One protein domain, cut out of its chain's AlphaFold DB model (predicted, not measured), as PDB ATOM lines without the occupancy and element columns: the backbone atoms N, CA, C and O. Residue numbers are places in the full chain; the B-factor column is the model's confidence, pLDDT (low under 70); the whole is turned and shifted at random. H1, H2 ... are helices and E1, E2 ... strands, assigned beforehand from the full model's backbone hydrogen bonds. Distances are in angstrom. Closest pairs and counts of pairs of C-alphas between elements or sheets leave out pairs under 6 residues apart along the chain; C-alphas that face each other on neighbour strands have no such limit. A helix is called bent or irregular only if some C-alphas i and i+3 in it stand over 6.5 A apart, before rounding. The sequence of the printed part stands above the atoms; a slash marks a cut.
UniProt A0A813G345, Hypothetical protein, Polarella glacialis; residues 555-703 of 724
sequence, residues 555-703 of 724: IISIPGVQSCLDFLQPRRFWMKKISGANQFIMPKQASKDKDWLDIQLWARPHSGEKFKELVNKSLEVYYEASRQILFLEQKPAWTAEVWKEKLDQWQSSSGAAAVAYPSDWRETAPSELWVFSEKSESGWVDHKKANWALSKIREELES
ATOM      1  N   ILE A 555      -0.366 -44.137 -49.969       91.50
ATOM      2  CA  ILE A 555      -0.560 -43.253 -48.820       91.50
ATOM      3  C   ILE A 555       0.807 -42.678 -48.459       91.50
ATOM      4  O   ILE A 555       1.790 -43.412 -48.386       91.50
ATOM      5  N   ILE A 556       0.873 -41.360 -48.284       92.50
ATOM      6  CA  ILE A 556       2.077 -40.659 -47.831       92.50
ATOM      7  C   ILE A 556       1.711 -39.958 -46.529       92.50
ATOM      8  O   ILE A 556       1.028 -38.930 -46.546       92.50
ATOM      9  N   SER A 557       2.130 -40.539 -45.411       92.94
ATOM     10  CA  SER A 557       1.902 -39.969 -44.087       92.94
ATOM     11  C   SER A 557       2.911 -38.848 -43.822       92.94
ATOM     12  O   SER A 557       4.117 -39.017 -43.998       92.94
ATOM     13  N   ILE A 558       2.407 -37.689 -43.409       93.00
ATOM     14  CA  ILE A 558       3.184 -36.497 -43.047       93.00
ATOM     15  C   ILE A 558       2.866 -36.090 -41.597       93.00
ATOM     16  O   ILE A 558       1.779 -36.419 -41.112       93.00
ATOM     17  N   PRO A 559       3.752 -35.364 -40.893       92.12
ATOM     18  CA  PRO A 559       3.487 -34.921 -39.525       92.12
ATOM     19  C   PRO A 559       2.203 -34.090 -39.423       92.12
ATOM     20  O   PRO A 559       1.948 -33.224 -40.265       92.12
ATOM     21  N   GLY A 560       1.421 -34.324 -38.367       90.25
ATOM     22  CA  GLY A 560       0.124 -33.700 -38.085       90.25
ATOM     23  C   GLY A 560       0.181 -32.235 -37.656       90.25
ATOM     24  O   GLY A 560      -0.508 -31.825 -36.730       90.25
ATOM     25  N   VAL A 561       1.009 -31.430 -38.319       88.62
ATOM     26  CA  VAL A 561       1.317 -30.050 -37.932       88.62
ATOM     27  C   VAL A 561       0.782 -29.085 -38.987       88.62
ATOM     28  O   VAL A 561       1.060 -29.239 -40.175       88.62
ATOM     29  N   GLN A 562       0.038 -28.054 -38.578       87.88
ATOM     30  CA  GLN A 562      -0.591 -27.131 -39.534       87.88
ATOM     31  C   GLN A 562       0.437 -26.414 -40.425       87.88
ATOM     32  O   GLN A 562       0.249 -26.349 -41.636       87.88
ATOM     33  N   SER A 563       1.574 -25.976 -39.874       86.44
ATOM     34  CA  SER A 563       2.649 -25.336 -40.647       86.44
ATOM     35  C   SER A 563       3.297 -26.255 -41.694       86.44
ATOM     36  O   SER A 563       3.779 -25.761 -42.713       86.44
ATOM     37  N   CYS A 564       3.257 -27.579 -41.498       88.56
ATOM     38  CA  CYS A 564       3.667 -28.574 -42.497       88.56
ATOM     39  C   CYS A 564       2.690 -28.579 -43.692       88.56
ATOM     40  O   CYS A 564       3.109 -28.500 -44.851       88.56
ATOM     41  N   LEU A 565       1.376 -28.565 -43.421       89.62
ATOM     42  CA  LEU A 565       0.352 -28.418 -44.463       89.62
ATOM     43  C   LEU A 565       0.461 -27.075 -45.186       89.62
ATOM     44  O   LEU A 565       0.445 -27.049 -46.415       89.62
ATOM     45  N   ASP A 566       0.607 -25.971 -44.454       89.00
ATOM     46  CA  ASP A 566       0.696 -24.623 -45.026       89.00
ATOM     47  C   ASP A 566       1.940 -24.458 -45.916       89.00
ATOM     48  O   ASP A 566       1.925 -23.693 -46.881       89.00
ATOM     49  N   PHE A 567       3.009 -25.212 -45.640       89.25
ATOM     50  CA  PHE A 567       4.195 -25.285 -46.490       89.25
ATOM     51  C   PHE A 567       3.968 -26.124 -47.764       89.25
ATOM     52  O   PHE A 567       4.452 -25.758 -48.841       89.25
ATOM     53  N   LEU A 568       3.231 -27.237 -47.686       90.62
ATOM     54  CA  LEU A 568       2.970 -28.113 -48.838       90.62
ATOM     55  C   LEU A 568       1.830 -27.632 -49.751       90.62
ATOM     56  O   LEU A 568       1.912 -27.807 -50.971       90.62
ATOM     57  N   GLN A 569       0.779 -27.016 -49.204       89.75
ATOM     58  CA  GLN A 569      -0.420 -26.612 -49.951       89.75
ATOM     59  C   GLN A 569      -0.123 -25.704 -51.167       89.75
ATOM     60  O   GLN A 569      -0.675 -25.986 -52.234       89.75
ATOM     61  N   PRO A 570       0.773 -24.693 -51.108       91.19
ATOM     62  CA  PRO A 570       1.145 -23.897 -52.284       91.19
ATOM     63  C   PRO A 570       1.809 -24.720 -53.399       91.19
ATOM     64  O   PRO A 570       1.610 -24.454 -54.581       91.19
ATOM     65  N   ARG A 571       2.565 -25.766 -53.036       91.12
ATOM     66  CA  ARG A 571       3.340 -26.612 -53.963       91.12
ATOM     67  C   ARG A 571       2.514 -27.736 -54.595       91.12
ATOM     68  O   ARG A 571       2.969 -28.401 -55.522       91.12
ATOM     69  N   ARG A 572       1.283 -27.954 -54.122       88.62
ATOM     70  CA  ARG A 572       0.456 -29.134 -54.430       88.62
ATOM     71  C   ARG A 572       0.173 -29.349 -55.927       88.62
ATOM     72  O   ARG A 572       0.158 -30.486 -56.392       88.62
ATOM     73  N   PHE A 573      -0.038 -28.271 -56.689       87.44
ATOM     74  CA  PHE A 573      -0.297 -28.353 -58.134       87.44
ATOM     75  C   PHE A 573       0.981 -28.659 -58.921       87.44
ATOM     76  O   PHE A 573       0.953 -29.494 -59.823       87.44
ATOM     77  N   TRP A 574       2.103 -28.051 -58.526       92.69
ATOM     78  CA  TRP A 574       3.422 -28.339 -59.086       92.69
ATOM     79  C   TRP A 574       3.820 -29.802 -58.849       92.69
ATOM     80  O   TRP A 574       4.138 -30.498 -59.810       92.69
ATOM     81  N   MET A 575       3.683 -30.318 -57.619       91.88
ATOM     82  CA  MET A 575       3.983 -31.727 -57.311       91.88
ATOM     83  C   MET A 575       3.169 -32.694 -58.184       91.88
ATOM     84  O   MET A 575       3.728 -33.646 -58.725       91.88
ATOM     85  N   LYS A 576       1.871 -32.418 -58.393       88.25
ATOM     86  CA  LYS A 576       1.015 -33.218 -59.286       88.25
ATOM     87  C   LYS A 576       1.470 -33.150 -60.751       88.25
ATOM     88  O   LYS A 576       1.519 -34.192 -61.402       88.25
ATOM     89  N   LYS A 577       1.811 -31.956 -61.261       88.81
ATOM     90  CA  LYS A 577       2.286 -31.763 -62.646       88.81
ATOM     91  C   LYS A 577       3.599 -32.517 -62.889       88.81
ATOM     92  O   LYS A 577       3.693 -33.257 -63.859       88.81
ATOM     93  N   ILE A 578       4.579 -32.391 -61.990       91.69
ATOM     94  CA  ILE A 578       5.914 -32.995 -62.156       91.69
ATOM     95  C   ILE A 578       5.908 -34.523 -61.970       91.69
ATOM     96  O   ILE A 578       6.689 -35.221 -62.625       91.69
ATOM     97  N   SER A 579       5.049 -35.076 -61.103       88.75
ATOM     98  CA  SER A 579       4.979 -36.532 -60.909       88.75
ATOM     99  C   SER A 579       4.159 -37.275 -61.972       88.75
ATOM    100  O   SER A 579       4.322 -38.487 -62.129       88.75
ATOM    101  N   GLY A 580       3.257 -36.578 -62.671       83.81
ATOM    102  CA  GLY A 580       2.257 -37.197 -63.544       83.81
ATOM    103  C   GLY A 580       1.141 -37.930 -62.784       83.81
ATOM    104  O   GLY A 580       0.481 -38.801 -63.346       83.81
ATOM    105  N   ALA A 581       0.924 -37.629 -61.498       82.94
ATOM    106  CA  ALA A 581      -0.119 -38.279 -60.704       82.94
ATOM    107  C   ALA A 581      -1.533 -37.916 -61.189       82.94
ATOM    108  O   ALA A 581      -1.886 -36.739 -61.289       82.94
ATOM    109  N   ASN A 582      -2.387 -38.924 -61.402       76.44
ATOM    110  CA  ASN A 582      -3.763 -38.729 -61.868       76.44
ATOM    111  C   ASN A 582      -4.579 -37.874 -60.883       76.44
ATOM    112  O   ASN A 582      -5.267 -36.934 -61.291       76.44
ATOM    113  N   GLN A 583      -4.495 -38.169 -59.580       82.44
ATOM    114  CA  GLN A 583      -5.173 -37.407 -58.530       82.44
ATOM    115  C   GLN A 583      -4.531 -37.599 -57.154       82.44
ATOM    116  O   GLN A 583      -3.976 -38.653 -56.873       82.44
ATOM    117  N   PHE A 584      -4.662 -36.608 -56.272       88.25
ATOM    118  CA  PHE A 584      -4.367 -36.748 -54.844       88.25
ATOM    119  C   PHE A 584      -5.383 -35.967 -53.997       88.25
ATOM    120  O   PHE A 584      -6.022 -35.032 -54.489       88.25
ATOM    121  N   ILE A 585      -5.507 -36.333 -52.723       87.88
ATOM    122  CA  ILE A 585      -6.178 -35.564 -51.674       87.88
ATOM    123  C   ILE A 585      -5.138 -35.271 -50.593       87.88
ATOM    124  O   ILE A 585      -4.533 -36.181 -50.036       87.88
ATOM    125  N   MET A 586      -4.954 -33.988 -50.294       90.12
ATOM    126  CA  MET A 586      -4.118 -33.501 -49.198       90.12
ATOM    127  C   MET A 586      -5.024 -32.838 -48.151       90.12
ATOM    128  O   MET A 586      -5.843 -31.990 -48.536       90.12
ATOM    129  N   PRO A 587      -4.898 -33.181 -46.856       89.69
ATOM    130  CA  PRO A 587      -5.640 -32.524 -45.783       89.69
ATOM    131  C   PRO A 587      -5.466 -31.000 -45.806       89.69
ATOM    132  O   PRO A 587      -4.392 -30.482 -46.108       89.69
ATOM    133  N   LYS A 588      -6.543 -30.265 -45.511       86.06
ATOM    134  CA  LYS A 588      -6.513 -28.791 -45.432       86.06
ATOM    135  C   LYS A 588      -6.141 -28.280 -44.042       86.06
ATOM    136  O   LYS A 588      -5.643 -27.166 -43.923       86.06
ATOM    137  N   GLN A 589      -6.433 -29.072 -43.017       88.12
ATOM    138  CA  GLN A 589      -6.223 -28.739 -41.617       88.12
ATOM    139  C   GLN A 589      -5.647 -29.951 -40.889       88.12
ATOM    140  O   GLN A 589      -6.014 -31.089 -41.200       88.12
ATOM    141  N   ALA A 590      -4.764 -29.697 -39.929       85.62
ATOM    142  CA  ALA A 590      -4.340 -30.696 -38.963       85.62
ATOM    143  C   ALA A 590      -5.456 -30.940 -37.935       85.62
ATOM    144  O   ALA A 590      -6.100 -29.997 -37.475       85.62
ATOM    145  N   SER A 591      -5.684 -32.206 -37.575       81.56
ATOM    146  CA  SER A 591      -6.567 -32.553 -36.456       81.56
ATOM    147  C   SER A 591      -5.732 -32.686 -35.195       81.56
ATOM    148  O   SER A 591      -4.708 -33.363 -35.235       81.56
ATOM    149  N   LYS A 592      -6.185 -32.119 -34.071       70.94
ATOM    150  CA  LYS A 592      -5.495 -32.268 -32.775       70.94
ATOM    151  C   LYS A 592      -5.346 -33.738 -32.360       70.94
ATOM    152  O   LYS A 592      -4.342 -34.128 -31.779       70.94
ATOM    153  N   ASP A 593      -6.309 -34.569 -32.749       76.50
ATOM    154  CA  ASP A 593      -6.346 -35.992 -32.397       76.50
ATOM    155  C   ASP A 593      -5.450 -36.875 -33.294       76.50
ATOM    156  O   ASP A 593      -5.431 -38.095 -33.126       76.50
ATOM    157  N   LYS A 594      -4.743 -36.298 -34.282       82.44
ATOM    158  CA  LYS A 594      -3.938 -37.040 -35.264       82.44
ATOM    159  C   LYS A 594      -2.497 -36.544 -35.341       82.44
ATOM    160  O   LYS A 594      -2.214 -35.523 -35.959       82.44
ATOM    161  N   ASP A 595      -1.589 -37.361 -34.818       86.50
ATOM    162  CA  ASP A 595      -0.140 -37.117 -34.840       86.50
ATOM    163  C   ASP A 595       0.437 -37.174 -36.273       86.50
ATOM    164  O   ASP A 595       1.424 -36.507 -36.583       86.50
ATOM    165  N   TRP A 596      -0.221 -37.932 -37.161       91.88
ATOM    166  CA  TRP A 596       0.121 -38.101 -38.576       91.88
ATOM    167  C   TRP A 596      -1.101 -37.898 -39.480       91.88
ATOM    168  O   TRP A 596      -2.239 -38.221 -39.126       91.88
ATOM    169  N   LEU A 597      -0.857 -37.348 -40.667       92.19
ATOM    170  CA  LEU A 597      -1.857 -37.015 -41.675       92.19
ATOM    171  C   LEU A 597      -1.535 -37.705 -42.993       92.19
ATOM    172  O   LEU A 597      -0.428 -37.587 -43.506       92.19
ATOM    173  N   ASP A 598      -2.535 -38.342 -43.588       92.62
ATOM    174  CA  ASP A 598      -2.361 -39.080 -44.832       92.62
ATOM    175  C   ASP A 598      -2.676 -38.216 -46.054       92.62
ATOM    176  O   ASP A 598      -3.810 -37.766 -46.249       92.62
ATOM    177  N   ILE A 599      -1.681 -38.032 -46.921       93.25
ATOM    178  CA  ILE A 599      -1.912 -37.632 -48.307       93.25
ATOM    179  C   ILE A 599      -2.295 -38.895 -49.081       93.25
ATOM    180  O   ILE A 599      -1.504 -39.828 -49.221       93.25
ATOM    181  N   GLN A 600      -3.520 -38.914 -49.597       91.44
ATOM    182  CA  GLN A 600      -4.060 -40.019 -50.385       91.44
ATOM    183  C   GLN A 600      -3.762 -39.778 -51.866       91.44
ATOM    184  O   GLN A 600      -4.107 -38.724 -52.399       91.44
ATOM    185  N   LEU A 601      -3.126 -40.735 -52.541       89.25
ATOM    186  CA  LEU A 601      -2.637 -40.579 -53.911       89.25
ATOM    187  C   LEU A 601      -3.182 -41.680 -54.829       89.25
ATOM    188  O   LEU A 601      -3.126 -42.863 -54.507       89.25
ATOM    189  N   TRP A 602      -3.648 -41.287 -56.013       85.50
ATOM    190  CA  TRP A 602      -4.022 -42.164 -57.120       85.50
ATOM    191  C   TRP A 602      -3.087 -41.889 -58.295       85.50
ATOM    192  O   TRP A 602      -3.251 -40.916 -59.035       85.50
ATOM    193  N   ALA A 603      -2.097 -42.759 -58.449       83.56
ATOM    194  CA  ALA A 603      -1.080 -42.701 -59.493       83.56
ATOM    195  C   ALA A 603      -0.613 -44.116 -59.884       83.56
ATOM    196  O   ALA A 603      -0.770 -45.063 -59.104       83.56
ATOM    197  N   ARG A 604      -0.008 -44.245 -61.074       80.12
ATOM    198  CA  ARG A 604       0.811 -45.414 -61.458       80.12
ATOM    199  C   ARG A 604       2.009 -45.550 -60.493       80.12
ATOM    200  O   ARG A 604       2.456 -44.514 -60.007       80.12
ATOM    201  N   PRO A 605       2.576 -46.751 -60.251       83.19
ATOM    202  CA  PRO A 605       3.630 -46.954 -59.244       83.19
ATOM    203  C   PRO A 605       4.814 -45.978 -59.346       83.19
ATOM    204  O   PRO A 605       5.137 -45.296 -58.380       83.19
ATOM    205  N   HIS A 606       5.395 -45.812 -60.540       87.56
ATOM    206  CA  HIS A 606       6.512 -44.881 -60.754       87.56
ATOM    207  C   HIS A 606       6.136 -43.411 -60.471       87.56
ATOM    208  O   HIS A 606       6.862 -42.703 -59.777       87.56
ATOM    209  N   SER A 607       4.968 -42.958 -60.938       89.06
ATOM    210  CA  SER A 607       4.431 -41.620 -60.632       89.06
ATOM    211  C   SER A 607       4.087 -41.439 -59.147       89.06
ATOM    212  O   SER A 607       4.134 -40.319 -58.638       89.06
ATOM    213  N   GLY A 608       3.739 -42.529 -58.458       90.31
ATOM    214  CA  GLY A 608       3.483 -42.578 -57.023       90.31
ATOM    215  C   GLY A 608       4.743 -42.308 -56.212       90.31
ATOM    216  O   GLY A 608       4.793 -41.328 -55.466       90.31
ATOM    217  N   GLU A 609       5.790 -43.104 -56.436       93.06
ATOM    218  CA  GLU A 609       7.093 -42.899 -55.793       93.06
ATOM    219  C   GLU A 609       7.708 -41.542 -56.170       93.06
ATOM    220  O   GLU A 609       8.197 -40.840 -55.289       93.06
ATOM    221  N   LYS A 610       7.578 -41.082 -57.424       94.75
ATOM    222  CA  LYS A 610       8.028 -39.735 -57.823       94.75
ATOM    223  C   LYS A 610       7.287 -38.618 -57.072       94.75
ATOM    224  O   LYS A 610       7.901 -37.631 -56.681       94.75
ATOM    225  N   PHE A 611       5.976 -38.742 -56.833       95.12
ATOM    226  CA  PHE A 611       5.234 -37.762 -56.022       95.12
ATOM    227  C   PHE A 611       5.671 -37.799 -54.550       95.12
ATOM    228  O   PHE A 611       5.859 -36.748 -53.943       95.12
ATOM    229  N   LYS A 612       5.878 -38.995 -53.987       94.75
ATOM    230  CA  LYS A 612       6.388 -39.198 -52.623       94.75
ATOM    231  C   LYS A 612       7.788 -38.609 -52.439       94.75
ATOM    232  O   LYS A 612       8.023 -37.914 -51.458       94.75
ATOM    233  N   GLU A 613       8.677 -38.785 -53.411       94.75
ATOM    234  CA  GLU A 613      10.002 -38.162 -53.426       94.75
ATOM    235  C   GLU A 613       9.912 -36.625 -53.449       94.75
ATOM    236  O   GLU A 613      10.624 -35.959 -52.701       94.75
ATOM    237  N   LEU A 614       9.005 -36.044 -54.247       95.19
ATOM    238  CA  LEU A 614       8.777 -34.591 -54.284       95.19
ATOM    239  C   LEU A 614       8.208 -34.045 -52.965       95.19
ATOM    240  O   LEU A 614       8.617 -32.965 -52.533       95.19
ATOM    241  N   VAL A 615       7.293 -34.780 -52.318       94.38
ATOM    242  CA  VAL A 615       6.784 -34.442 -50.978       94.38
ATOM    243  C   VAL A 615       7.925 -34.484 -49.966       94.38
ATOM    244  O   VAL A 615       8.148 -33.488 -49.284       94.38
ATOM    245  N   ASN A 616       8.699 -35.571 -49.922       92.62
ATOM    246  CA  ASN A 616       9.806 -35.735 -48.978       92.62
ATOM    247  C   ASN A 616      10.892 -34.665 -49.176       92.62
ATOM    248  O   ASN A 616      11.246 -33.986 -48.220       92.62
ATOM    249  N   LYS A 617      11.349 -34.420 -50.414       92.25
ATOM    250  CA  LYS A 617      12.320 -33.348 -50.721       92.25
ATOM    251  C   LYS A 617      11.806 -31.957 -50.355       92.25
ATOM    252  O   LYS A 617      12.579 -31.123 -49.902       92.25
ATOM    253  N   SER A 618      10.509 -31.699 -50.543       90.81
ATOM    254  CA  SER A 618       9.902 -30.445 -50.085       90.81
ATOM    255  C   SER A 618       9.921 -30.357 -48.557       90.81
ATOM    256  O   SER A 618      10.233 -29.302 -48.010       90.81
ATOM    257  N   LEU A 619       9.594 -31.454 -47.872       91.31
ATOM    258  CA  LEU A 619       9.530 -31.502 -46.418       91.31
ATOM    259  C   LEU A 619      10.895 -31.433 -45.740       91.31
ATOM    260  O   LEU A 619      10.954 -30.790 -44.703       91.31
ATOM    261  N   GLU A 620      11.978 -31.971 -46.307       91.69
ATOM    262  CA  GLU A 620      13.310 -31.822 -45.696       91.69
ATOM    263  C   GLU A 620      13.711 -30.345 -45.544       91.69
ATOM    264  O   GLU A 620      14.135 -29.946 -44.467       91.69
ATOM    265  N   VAL A 621      13.428 -29.484 -46.531       88.31
ATOM    266  CA  VAL A 621      13.661 -28.025 -46.415       88.31
ATOM    267  C   VAL A 621      12.844 -27.398 -45.272       88.31
ATOM    268  O   VAL A 621      13.293 -26.475 -44.595       88.31
ATOM    269  N   TYR A 622      11.623 -27.887 -45.039       89.00
ATOM    270  CA  TYR A 622      10.804 -27.465 -43.899       89.00
ATOM    271  C   TYR A 622      11.327 -28.046 -42.574       89.00
ATOM    272  O   TYR A 622      11.283 -27.372 -41.543       89.00
ATOM    273  N   TYR A 623      11.838 -29.274 -42.587       91.31
ATOM    274  CA  TYR A 623      12.374 -29.965 -41.426       91.31
ATOM    275  C   TYR A 623      13.692 -29.354 -40.948       91.31
ATOM    276  O   TYR A 623      13.783 -29.038 -39.770       91.31
ATOM    277  N   GLU A 624      14.656 -29.101 -41.835       87.62
ATOM    278  CA  GLU A 624      15.907 -28.394 -41.520       87.62
ATOM    279  C   GLU A 624      15.645 -27.046 -40.832       87.62
ATOM    280  O   GLU A 624      16.347 -26.671 -39.896       87.62
ATOM    281  N   ALA A 625      14.599 -26.333 -41.262       84.31
ATOM    282  CA  ALA A 625      14.236 -25.038 -40.701       84.31
ATOM    283  C   ALA A 625      13.436 -25.114 -39.386       84.31
ATOM    284  O   ALA A 625      13.494 -24.170 -38.602       84.31
ATOM    285  N   SER A 626      12.639 -26.166 -39.148       86.19
ATOM    286  CA  SER A 626      11.608 -26.155 -38.086       86.19
ATOM    287  C   SER A 626      11.542 -27.379 -37.171       86.19
ATOM    288  O   SER A 626      11.020 -27.249 -36.058       86.19
ATOM    289  N   ARG A 627      12.048 -28.540 -37.602       90.94
ATOM    290  CA  ARG A 627      12.009 -29.810 -36.862       90.94
ATOM    291  C   ARG A 627      13.269 -29.953 -36.020       90.94
ATOM    292  O   ARG A 627      14.375 -29.994 -36.545       90.94
ATOM    293  N   GLN A 628      13.086 -30.153 -34.725       90.81
ATOM    294  CA  GLN A 628      14.126 -30.670 -33.845       90.81
ATOM    295  C   GLN A 628      13.821 -32.132 -33.511       90.81
ATOM    296  O   GLN A 628      12.659 -32.492 -33.322       90.81
ATOM    297  N   ILE A 629      14.855 -32.973 -33.465       91.94
ATOM    298  CA  ILE A 629      14.724 -34.417 -33.244       91.94
ATOM    299  C   ILE A 629      15.308 -34.770 -31.876       91.94
ATOM    300  O   ILE A 629      16.434 -34.392 -31.550       91.94
ATOM    301  N   LEU A 630      14.544 -35.523 -31.090       91.50
ATOM    302  CA  LEU A 630      15.006 -36.205 -29.891       91.50
ATOM    303  C   LEU A 630      15.024 -37.712 -30.158       91.50
ATOM    304  O   LEU A 630      13.966 -38.317 -30.328       91.50
ATOM    305  N   PHE A 631      16.212 -38.310 -30.190       91.25
ATOM    306  CA  PHE A 631      16.375 -39.758 -30.304       91.25
ATOM    307  C   PHE A 631      16.101 -40.432 -28.953       91.25
ATOM    308  O   PHE A 631      16.603 -39.989 -27.921       91.25
ATOM    309  N   LEU A 632      15.294 -41.494 -28.957       87.06
ATOM    310  CA  LEU A 632      14.894 -42.234 -27.758       87.06
ATOM    311  C   LEU A 632      15.799 -43.457 -27.560       87.06
ATOM    312  O   LEU A 632      15.415 -44.588 -27.859       87.06
ATOM    313  N   GLU A 633      17.017 -43.216 -27.063       77.25
ATOM    314  CA  GLU A 633      18.019 -44.266 -26.806       77.25
ATOM    315  C   GLU A 633      17.563 -45.268 -25.732       77.25
ATOM    316  O   GLU A 633      17.778 -46.472 -25.867       77.25
ATOM    317  N   GLN A 634      16.890 -44.780 -24.686       72.69
ATOM    318  CA  GLN A 634      16.230 -45.599 -23.669       72.69
ATOM    319  C   GLN A 634      14.731 -45.303 -23.716       72.69
ATOM    320  O   GLN A 634      14.286 -44.216 -23.350       72.69
ATOM    321  N   LYS A 635      13.945 -46.260 -24.216       72.50
ATOM    322  CA  LYS A 635      12.488 -46.118 -24.310       72.50
ATOM    323  C   LYS A 635      11.854 -46.434 -22.948       72.50
ATOM    324  O   LYS A 635      12.060 -47.549 -22.463       72.50
ATOM    325  N   PRO A 636      11.055 -45.536 -22.342       75.81
ATOM    326  CA  PRO A 636      10.234 -45.909 -21.196       75.81
ATOM    327  C   PRO A 636       9.221 -46.988 -21.608       75.81
ATOM    328  O   PRO A 636       8.731 -46.994 -22.742       75.81
ATOM    329  N   ALA A 637       8.872 -47.884 -20.681       79.88
ATOM    330  CA  ALA A 637       7.937 -48.998 -20.899       79.88
ATOM    331  C   ALA A 637       6.455 -48.552 -20.939       79.88
ATOM    332  O   ALA A 637       5.572 -49.183 -20.360       79.88
ATOM    333  N   TRP A 638       6.183 -47.422 -21.591       86.19
ATOM    334  CA  TRP A 638       4.858 -46.829 -21.737       86.19
ATOM    335  C   TRP A 638       4.052 -47.525 -22.838       86.19
ATOM    336  O   TRP A 638       4.580 -47.844 -23.905       86.19
ATOM    337  N   THR A 639       2.750 -47.714 -22.606       88.88
ATOM    338  CA  THR A 639       1.822 -48.183 -23.647       88.88
ATOM    339  C   THR A 639       1.547 -47.077 -24.670       88.88
ATOM    340  O   THR A 639       1.888 -45.910 -24.454       88.88
ATOM    341  N   ALA A 640       0.905 -47.418 -25.791       88.12
ATOM    342  CA  ALA A 640       0.554 -46.441 -26.821       88.12
ATOM    343  C   ALA A 640      -0.385 -45.331 -26.294       88.12
ATOM    344  O   ALA A 640      -0.309 -44.185 -26.738       88.12
ATOM    345  N   GLU A 641      -1.236 -45.656 -25.321       90.06
ATOM    346  CA  GLU A 641      -2.153 -44.732 -24.651       90.06
ATOM    347  C   GLU A 641      -1.389 -43.742 -23.768       90.06
ATOM    348  O   GLU A 641      -1.607 -42.538 -23.887       90.06
ATOM    349  N   VAL A 642      -0.446 -44.231 -22.952       89.69
ATOM    350  CA  VAL A 642       0.412 -43.384 -22.104       89.69
ATOM    351  C   VAL A 642       1.273 -42.461 -22.968       89.69
ATOM    352  O   VAL A 642       1.367 -41.267 -22.699       89.69
ATOM    353  N   TRP A 643       1.841 -42.975 -24.064       89.56
ATOM    354  CA  TRP A 643       2.550 -42.151 -25.046       89.56
ATOM    355  C   TRP A 643       1.664 -41.054 -25.652       89.56
ATOM    356  O   TRP A 643       2.128 -39.923 -25.801       89.56
ATOM    357  N   LYS A 644       0.396 -41.348 -25.977       89.81
ATOM    358  CA  LYS A 644      -0.531 -40.335 -26.506       89.81
ATOM    359  C   LYS A 644      -0.891 -39.284 -25.451       89.81
ATOM    360  O   LYS A 644      -0.827 -38.098 -25.754       89.81
ATOM    361  N   GLU A 645      -1.174 -39.696 -24.217       89.81
ATOM    362  CA  GLU A 645      -1.417 -38.778 -23.095       89.81
ATOM    363  C   GLU A 645      -0.223 -37.832 -22.878       89.81
ATOM    364  O   GLU A 645      -0.405 -36.622 -22.740       89.81
ATOM    365  N   LYS A 646       1.010 -38.356 -22.936       88.69
ATOM    366  CA  LYS A 646       2.241 -37.562 -22.811       88.69
ATOM    367  C   LYS A 646       2.437 -36.589 -23.969       88.69
ATOM    368  O   LYS A 646       2.704 -35.415 -23.725       88.69
ATOM    369  N   LEU A 647       2.230 -37.028 -25.213       88.19
ATOM    370  CA  LEU A 647       2.244 -36.145 -26.388       88.19
ATOM    371  C   LEU A 647       1.250 -34.985 -26.231       88.19
ATOM    372  O   LEU A 647       1.625 -33.827 -26.428       88.19
ATOM    373  N   ASP A 648       0.015 -35.273 -25.817       87.81
ATOM    374  CA  ASP A 648      -1.036 -34.266 -25.647       87.81
ATOM    375  C   ASP A 648      -0.735 -33.313 -24.471       87.81
ATOM    376  O   ASP A 648      -0.964 -32.102 -24.573       87.81
ATOM    377  N   GLN A 649      -0.139 -33.821 -23.385       87.44
ATOM    378  CA  GLN A 649       0.354 -33.034 -22.248       87.44
ATOM    379  C   GLN A 649       1.500 -32.089 -22.658       87.44
ATOM    380  O   GLN A 649       1.487 -30.904 -22.304       87.44
ATOM    381  N   TRP A 650       2.481 -32.570 -23.427       86.75
ATOM    382  CA  TRP A 650       3.613 -31.769 -23.905       86.75
ATOM    383  C   TRP A 650       3.185 -30.701 -24.912       86.75
ATOM    384  O   TRP A 650       3.611 -29.548 -24.797       86.75
ATOM    385  N   GLN A 651       2.292 -31.034 -25.847       85.00
ATOM    386  CA  GLN A 651       1.707 -30.056 -26.769       85.00
ATOM    387  C   GLN A 651       0.917 -28.977 -26.015       85.00
ATOM    388  O   GLN A 651       1.100 -27.784 -26.264       85.00
ATOM    389  N   SER A 652       0.081 -29.371 -25.048       84.12
ATOM    390  CA  SER A 652      -0.766 -28.439 -24.288       84.12
ATOM    391  C   SER A 652       0.026 -27.510 -23.366       84.12
ATOM    392  O   SER A 652      -0.360 -26.359 -23.178       84.12
ATOM    393  N   SER A 653       1.133 -27.990 -22.792       82.00
ATOM    394  CA  SER A 653       1.972 -27.206 -21.873       82.00
ATOM    395  C   SER A 653       2.963 -26.279 -22.583       82.00
ATOM    396  O   SER A 653       3.255 -25.205 -22.061       82.00
ATOM    397  N   SER A 654       3.471 -26.660 -23.761       79.88
ATOM    398  CA  SER A 654       4.479 -25.881 -24.501       79.88
ATOM    399  C   SER A 654       3.924 -25.024 -25.639       79.88
ATOM    400  O   SER A 654       4.563 -24.057 -26.061       79.88
ATOM    401  N   GLY A 655       2.768 -25.404 -26.190       77.19
ATOM    402  CA  GLY A 655       2.259 -24.896 -27.464       77.19
ATOM    403  C   GLY A 655       3.046 -25.372 -28.696       77.19
ATOM    404  O   GLY A 655       2.626 -25.085 -29.813       77.19
ATOM    405  N   ALA A 656       4.159 -26.097 -28.533       82.25
ATOM    406  CA  ALA A 656       4.913 -26.672 -29.644       82.25
ATOM    407  C   ALA A 656       4.269 -27.986 -30.106       82.25
ATOM    408  O   ALA A 656       3.840 -28.805 -29.293       82.25
ATOM    409  N   ALA A 657       4.237 -28.226 -31.416       86.50
ATOM    410  CA  ALA A 657       3.720 -29.480 -31.948       86.50
ATOM    411  C   ALA A 657       4.785 -30.583 -31.826       86.50
ATOM    412  O   ALA A 657       5.814 -30.531 -32.499       86.50
ATOM    413  N   ALA A 658       4.535 -31.575 -30.972       88.50
ATOM    414  CA  ALA A 658       5.378 -32.755 -30.792       88.50
ATOM    415  C   ALA A 658       4.731 -33.976 -31.462       88.50
ATOM    416  O   ALA A 658       3.556 -34.254 -31.226       88.50
ATOM    417  N   VAL A 659       5.488 -34.695 -32.290       91.25
ATOM    418  CA  VAL A 659       5.031 -35.861 -33.059       91.25
ATOM    419  C   VAL A 659       5.978 -37.033 -32.810       91.25
ATOM    420  O   VAL A 659       7.190 -36.900 -32.959       91.25
ATOM    421  N   ALA A 660       5.428 -38.185 -32.436       92.12
ATOM    422  CA  ALA A 660       6.174 -39.436 -32.322       92.12
ATOM    423  C   ALA A 660       6.446 -40.048 -33.708       92.12
ATOM    424  O   ALA A 660       5.553 -40.075 -34.557       92.12
ATOM    425  N   TYR A 661       7.665 -40.543 -33.925       92.12
ATOM    426  CA  TYR A 661       8.122 -41.188 -35.162       92.12
ATOM    427  C   TYR A 661       8.687 -42.593 -34.851       92.12
ATOM    428  O   TYR A 661       9.307 -42.759 -33.792       92.12
ATOM    429  N   PRO A 662       8.513 -43.612 -35.723       91.81
ATOM    430  CA  PRO A 662       7.880 -43.599 -37.057       91.81
ATOM    431  C   PRO A 662       6.358 -43.360 -37.054       91.81
ATOM    432  O   PRO A 662       5.730 -43.259 -36.004       91.81
ATOM    433  N   SER A 663       5.740 -43.216 -38.232       89.38
ATOM    434  CA  SER A 663       4.298 -42.920 -38.347       89.38
ATOM    435  C   SER A 663       3.383 -44.021 -37.798       89.38
ATOM    436  O   SER A 663       2.241 -43.749 -37.434       89.38
ATOM    437  N   ASP A 664       3.902 -45.243 -37.695       89.38
ATOM    438  CA  ASP A 664       3.293 -46.433 -37.097       89.38
ATOM    439  C   ASP A 664       3.748 -46.666 -35.638       89.38
ATOM    440  O   ASP A 664       3.630 -47.776 -35.121       89.38
ATOM    441  N   TRP A 665       4.229 -45.630 -34.930       89.94
ATOM    442  CA  TRP A 665       4.780 -45.730 -33.564       89.94
ATOM    443  C   TRP A 665       3.881 -46.443 -32.542       89.94
ATOM    444  O   TRP A 665       4.384 -46.935 -31.535       89.94
ATOM    445  N   ARG A 666       2.562 -46.508 -32.765       88.44
ATOM    446  CA  ARG A 666       1.627 -47.249 -31.897       88.44
ATOM    447  C   ARG A 666       1.810 -48.768 -31.974       88.44
ATOM    448  O   ARG A 666       1.431 -49.460 -31.037       88.44
ATOM    449  N   GLU A 667       2.393 -49.263 -33.062       87.75
ATOM    450  CA  GLU A 667       2.713 -50.676 -33.296       87.75
ATOM    451  C   GLU A 667       4.200 -50.965 -33.023       87.75
ATOM    452  O   GLU A 667       4.538 -52.004 -32.459       87.75
ATOM    453  N   THR A 668       5.093 -50.034 -33.377       86.69
ATOM    454  CA  THR A 668       6.560 -50.221 -33.346       86.69
ATOM    455  C   THR A 668       7.270 -49.607 -32.127       86.69
ATOM    456  O   THR A 668       8.456 -49.869 -31.909       86.69
ATOM    457  N   ALA A 669       6.544 -48.832 -31.309       85.25
ATOM    458  CA  ALA A 669       7.025 -47.918 -30.263       85.25
ATOM    459  C   ALA A 669       7.960 -46.808 -30.799       85.25
ATOM    460  O   ALA A 669       8.916 -47.095 -31.526       85.25
ATOM    461  N   PRO A 670       7.780 -45.533 -30.400       90.88
ATOM    462  CA  PRO A 670       8.531 -44.424 -30.988       90.88
ATOM    463  C   PRO A 670      10.044 -44.599 -30.822       90.88
ATOM    464  O   PRO A 670      10.521 -45.024 -29.770       90.88
ATOM    465  N   SER A 671      10.805 -44.310 -31.878       90.62
ATOM    466  CA  SER A 671      12.273 -44.205 -31.850       90.62
ATOM    467  C   SER A 671      12.738 -42.757 -31.745       90.62
ATOM    468  O   SER A 671      13.836 -42.491 -31.261       90.62
ATOM    469  N   GLU A 672      11.901 -41.822 -32.190       93.31
ATOM    470  CA  GLU A 672      12.203 -40.399 -32.247       93.31
ATOM    471  C   GLU A 672      10.981 -39.571 -31.838       93.31
ATOM    472  O   GLU A 672       9.831 -39.932 -32.102       93.31
ATOM    473  N   LEU A 673      11.248 -38.415 -31.238       92.31
ATOM    474  CA  LEU A 673      10.281 -37.346 -31.014       92.31
ATOM    475  C   LEU A 673      10.665 -36.143 -31.871       92.31
ATOM    476  O   LEU A 673      11.740 -35.564 -31.715       92.31
ATOM    477  N   TRP A 674       9.777 -35.774 -32.787       92.88
ATOM    478  CA  TRP A 674       9.928 -34.627 -33.673       92.88
ATOM    479  C   TRP A 674       9.162 -33.445 -33.083       92.88
ATOM    480  O   TRP A 674       7.932 -33.451 -33.042       92.88
ATOM    481  N   VAL A 675       9.884 -32.426 -32.623       91.25
ATOM    482  CA  VAL A 675       9.302 -31.207 -32.051       91.25
ATOM    483  C   VAL A 675       9.428 -30.075 -33.061       91.25
ATOM    484  O   VAL A 675      10.528 -29.710 -33.479       91.25
ATOM    485  N   PHE A 676       8.288 -29.524 -33.466       88.81
ATOM    486  CA  PHE A 676       8.203 -28.483 -34.479       88.81
ATOM    487  C   PHE A 676       8.118 -27.093 -33.858       88.81
ATOM    488  O   PHE A 676       7.373 -26.836 -32.910       88.81
ATOM    489  N   SER A 677       8.896 -26.190 -34.439       83.12
ATOM    490  CA  SER A 677       8.983 -24.784 -34.061       83.12
ATOM    491  C   SER A 677       7.894 -23.969 -34.765       83.12
ATOM    492  O   SER A 677       7.535 -24.259 -35.908       83.12
ATOM    493  N   GLU A 678       7.372 -22.935 -34.105       69.88
ATOM    494  CA  GLU A 678       6.357 -22.066 -34.708       69.88
ATOM    495  C   GLU A 678       6.966 -21.100 -35.734       69.88
ATOM    496  O   GLU A 678       8.118 -20.666 -35.639       69.88
ATOM    497  N   LYS A 679       6.145 -20.720 -36.715       63.34
ATOM    498  CA  LYS A 679       6.473 -19.680 -37.688       63.34
ATOM    499  C   LYS A 679       6.153 -18.318 -37.068       63.34
ATOM    500  O   LYS A 679       4.988 -18.049 -36.784       63.34
ATOM    501  N   SER A 680       7.158 -17.469 -36.850       58.47
ATOM    502  CA  SER A 680       6.923 -16.130 -36.289       58.47
ATOM    503  C   SER A 680       6.246 -15.199 -37.302       58.47
ATOM    504  O   SER A 680       6.351 -15.397 -38.515       58.47
ATOM    505  N   GLU A 681       5.628 -14.123 -36.807       52.91
ATOM    506  CA  GLU A 681       5.056 -13.044 -37.632       52.91
ATOM    507  C   GLU A 681       6.088 -12.409 -38.584       52.91
ATOM    508  O   GLU A 681       5.732 -11.914 -39.650       52.91
ATOM    509  N   SER A 682       7.380 -12.476 -38.236       52.66
ATOM    510  CA  SER A 682       8.494 -11.965 -39.048       52.66
ATOM    511  C   SER A 682       8.961 -12.915 -40.165       52.66
ATOM    512  O   SER A 682       9.896 -12.595 -40.896       52.66
ATOM    513  N   GLY A 683       8.362 -14.105 -40.283       53.97
ATOM    514  CA  GLY A 683       8.739 -15.136 -41.256       53.97
ATOM    515  C   GLY A 683       9.891 -16.050 -40.821       53.97
ATOM    516  O   GLY A 683      10.001 -17.155 -41.352       53.97
ATOM    517  N   TRP A 684      10.694 -15.648 -39.831       51.19
ATOM    518  CA  TRP A 684      11.713 -16.495 -39.202       51.19
ATOM    519  C   TRP A 684      11.082 -17.544 -38.275       51.19
ATOM    520  O   TRP A 684       9.986 -17.344 -37.743       51.19
ATOM    521  N   VAL A 685      11.770 -18.663 -38.066       66.31
ATOM    522  CA  VAL A 685      11.321 -19.732 -37.163       66.31
ATOM    523  C   VAL A 685      11.697 -19.381 -35.719       66.31
ATOM    524  O   VAL A 685      12.862 -19.102 -35.445       66.31
ATOM    525  N   ASP A 686      10.731 -19.391 -34.788       72.00
ATOM    526  CA  ASP A 686      11.019 -19.194 -33.358       72.00
ATOM    527  C   ASP A 686      11.131 -20.551 -32.647       72.00
ATOM    528  O   ASP A 686      10.144 -21.238 -32.369       72.00
ATOM    529  N   HIS A 687      12.369 -20.932 -32.334       80.25
ATOM    530  CA  HIS A 687      12.680 -22.174 -31.636       80.25
ATOM    531  C   HIS A 687      12.395 -22.137 -30.125       80.25
ATOM    532  O   HIS A 687      12.491 -23.182 -29.492       80.25
ATOM    533  N   LYS A 688      12.034 -21.000 -29.503       80.81
ATOM    534  CA  LYS A 688      11.871 -20.907 -28.031       80.81
ATOM    535  C   LYS A 688      10.894 -21.938 -27.471       80.81
ATOM    536  O   LYS A 688      11.232 -22.627 -26.511       80.81
ATOM    537  N   LYS A 689       9.708 -22.070 -28.080       80.69
ATOM    538  CA  LYS A 689       8.689 -23.050 -27.662       80.69
ATOM    539  C   LYS A 689       9.173 -24.488 -27.852       80.69
ATOM    540  O   LYS A 689       9.017 -25.298 -26.947       80.69
ATOM    541  N   ALA A 690       9.812 -24.788 -28.985       83.94
ATOM    542  CA  ALA A 690      10.351 -26.117 -29.277       83.94
ATOM    543  C   ALA A 690      11.505 -26.505 -28.329       83.94
ATOM    544  O   ALA A 690      11.507 -27.606 -27.788       83.94
ATOM    545  N   ASN A 691      12.431 -25.582 -28.051       85.94
ATOM    546  CA  ASN A 691      13.524 -25.772 -27.093       85.94
ATOM    547  C   ASN A 691      12.989 -26.006 -25.672       85.94
ATOM    548  O   ASN A 691      13.470 -26.888 -24.964       85.94
ATOM    549  N   TRP A 692      11.982 -25.229 -25.256       85.06
ATOM    550  CA  TRP A 692      11.341 -25.386 -23.950       85.06
ATOM    551  C   TRP A 692      10.602 -26.726 -23.837       85.06
ATOM    552  O   TRP A 692      10.779 -27.436 -22.847       85.06
ATOM    553  N   ALA A 693       9.854 -27.110 -24.877       86.00
ATOM    554  CA  ALA A 693       9.206 -28.416 -24.971       86.00
ATOM    555  C   ALA A 693      10.228 -29.553 -24.845       86.00
ATOM    556  O   ALA A 693      10.067 -30.423 -23.998       86.00
ATOM    557  N   LEU A 694      11.320 -29.510 -25.614       87.81
ATOM    558  CA  LEU A 694      12.389 -30.509 -25.553       87.81
ATOM    559  C   LEU A 694      13.059 -30.589 -24.181       87.81
ATOM    560  O   LEU A 694      13.350 -31.691 -23.722       87.81
ATOM    561  N   SER A 695      13.274 -29.455 -23.510       86.81
ATOM    562  CA  SER A 695      13.804 -29.444 -22.143       86.81
ATOM    563  C   SER A 695      12.873 -30.172 -21.173       86.81
ATOM    564  O   SER A 695      13.357 -30.930 -20.339       86.81
ATOM    565  N   LYS A 696      11.554 -29.969 -21.291       84.81
ATOM    566  CA  LYS A 696      10.551 -30.624 -20.438       84.81
ATOM    567  C   LYS A 696      10.385 -32.109 -20.758       84.81
ATOM    568  O   LYS A 696      10.317 -32.918 -19.842       84.81
ATOM    569  N   ILE A 697      10.397 -32.465 -22.042       88.31
ATOM    570  CA  ILE A 697      10.359 -33.854 -22.515       88.31
ATOM    571  C   ILE A 697      11.577 -34.633 -21.991       88.31
ATOM    572  O   ILE A 697      11.411 -35.738 -21.486       88.31
ATOM    573  N   ARG A 698      12.791 -34.064 -22.070       87.31
ATOM    574  CA  ARG A 698      14.013 -34.707 -21.551       87.31
ATOM    575  C   ARG A 698      13.968 -34.910 -20.042       87.31
ATOM    576  O   ARG A 698      14.165 -36.029 -19.597       87.31
ATOM    577  N   GLU A 699      13.638 -33.864 -19.285       85.00
ATOM    578  CA  GLU A 699      13.485 -33.926 -17.823       85.00
ATOM    579  C   GLU A 699      12.504 -35.033 -17.401       85.00
ATOM    580  O   GLU A 699      12.788 -35.805 -16.488       85.00
ATOM    581  N   GLU A 700      11.376 -35.169 -18.105       84.50
ATOM    582  CA  GLU A 700      10.379 -36.197 -17.808       84.50
ATOM    583  C   GLU A 700      10.838 -37.614 -18.199       84.50
ATOM    584  O   GLU A 700      10.665 -38.545 -17.408       84.50
ATOM    585  N   LEU A 701      11.475 -37.784 -19.364       84.19
ATOM    586  CA  LEU A 701      12.040 -39.068 -19.802       84.19
ATOM    587  C   LEU A 701      13.187 -39.537 -18.892       84.19
ATOM    588  O   LEU A 701      13.229 -40.710 -18.538       84.19
ATOM    589  N   GLU A 702      14.070 -38.632 -18.464       79.94
ATOM    590  CA  GLU A 702      15.160 -38.912 -17.515       79.94
ATOM    591  C   GLU A 702      14.631 -39.233 -16.106       79.94
ATOM    592  O   GLU A 702      15.222 -40.040 -15.390       79.94
ATOM    593  N   SER A 703      13.495 -38.644 -15.708       74.62
ATOM    594  CA  SER A 703      12.833 -38.937 -14.426       74.62
ATOM    595  C   SER A 703      12.016 -40.238 -14.413       74.62
ATOM    596  O   SER A 703      11.601 -40.690 -13.344       74.62
TER     597      SER A 703
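Overview. This is residues 555 to 703 of the 724 residues of the protein "Hypothetical protein" of Polarella glacialis (UniProt A0A813G345). Two small lobes sit side by side along the longest axis, each a three-stranded sheet with two helices packed over one face. The first lobe has the sheet E1, E3, E2 with H1 and H2; the second has the sheet E4, E6, E5 with H3 and H5, and the long helix H2 reaches from the first lobe to the second, where the chain turns sharply into E4 with no residue between them. The short H4 lies near one end of H3, and residues 679 to 684 make a loop that points away from the body. The printed part has 149 residues with five named helices and six named strands, in the order E1 H1 E2 E3 H2 E4 H3 E5 H4 E6 H5; both sheets are antiparallel and the class is mixed, helices and strands. It is compact, with a radius of gyration of the C-alphas of 16.2 A and spans of 50 by 39 by 24 A.

Arrangement. Begin with E1, residues 555 to 559, the antiparallel neighbour of E3, residues 596 to 602; look for N 558 and O 597, 2.8 A apart and within hydrogen-bond range. E3 forms a hairpin with E2, residues 583 to 585, where N 585 and O 600 are 2.8 A apart. H1, residues 562 to 579, is on this sheet at a height of 9.7 A and runs along the strands over E3. E1, H1 and E2 form a split strand-helix-strand unit, two strands that run the same way with E3 between them in the sheet, and its crossover is right-handed. H2, residues 605 to 626, is on the same face as H1, at a height of 10.0 A over the sheet. H1 and H2 touch, closest at the C-alphas of Ser 579 and Phe 611, 5.0 A apart; they run opposite ways at a shallow tilt of 34 degrees, only just short of steep. Next comes E4, residues 627 to 631, the antiparallel neighbour of E6, residues 672 to 676, with N 630 and O 673 2.9 A apart. On the other side of E6 is E5, residues 657 to 661, with N 659 and O 674 2.8 A apart. H3, residues 640 to 654, is over E5; E4, H3 and E5 form a second split unit, also with a right-handed crossover. H5, residues 688 to 703, is over E6 at a height of 9.5 A, on the same face as H3. H3, with residues 650 to 654 alone, touches H5, closest at the C-alphas of Ser 654 and Ala 693, 5.4 A apart, at a steep tilt of 42 degrees, opposite ways. H4, residues 665 to 668, is close to but not clearly touching H3. Every O i to N i+4 pair is within hydrogen-bond range in H3 and H5, against 10 of 14 in H1 and 15 of 18 in H2; H4 is too short for such a pair.

Along the chain. Find C-alpha 555 at (-0.560, -43.253, -48.820), where E1 begins. H1 measures 24.0 A and is irregular: C-alphas 570 and 573 are 7.5 A apart, and it has a kink of 57 degrees near residue 573. E3 measures 19.4 A. Go to C-alpha 605 at (3.630, -46.954, -59.244), from which H2 runs 30.7 A to C-alpha 626. H3 measures 21.1 A, and H5 runs 22.6 A to C-alpha 703 at (12.833, -38.937, -14.426).

Size, cuts and confidence. The C-alphas of Gly 580 and Ser 703, the two farthest apart, are 50.3 A apart. The printed part has no cut. The link from E6 to H5 is long, with 11 residues; in it residues 678 to 679 pair antiparallel with residues 685 to 686. The mean pLDDT of the printed part is 85.9, and residues 678 to 685 are under 70.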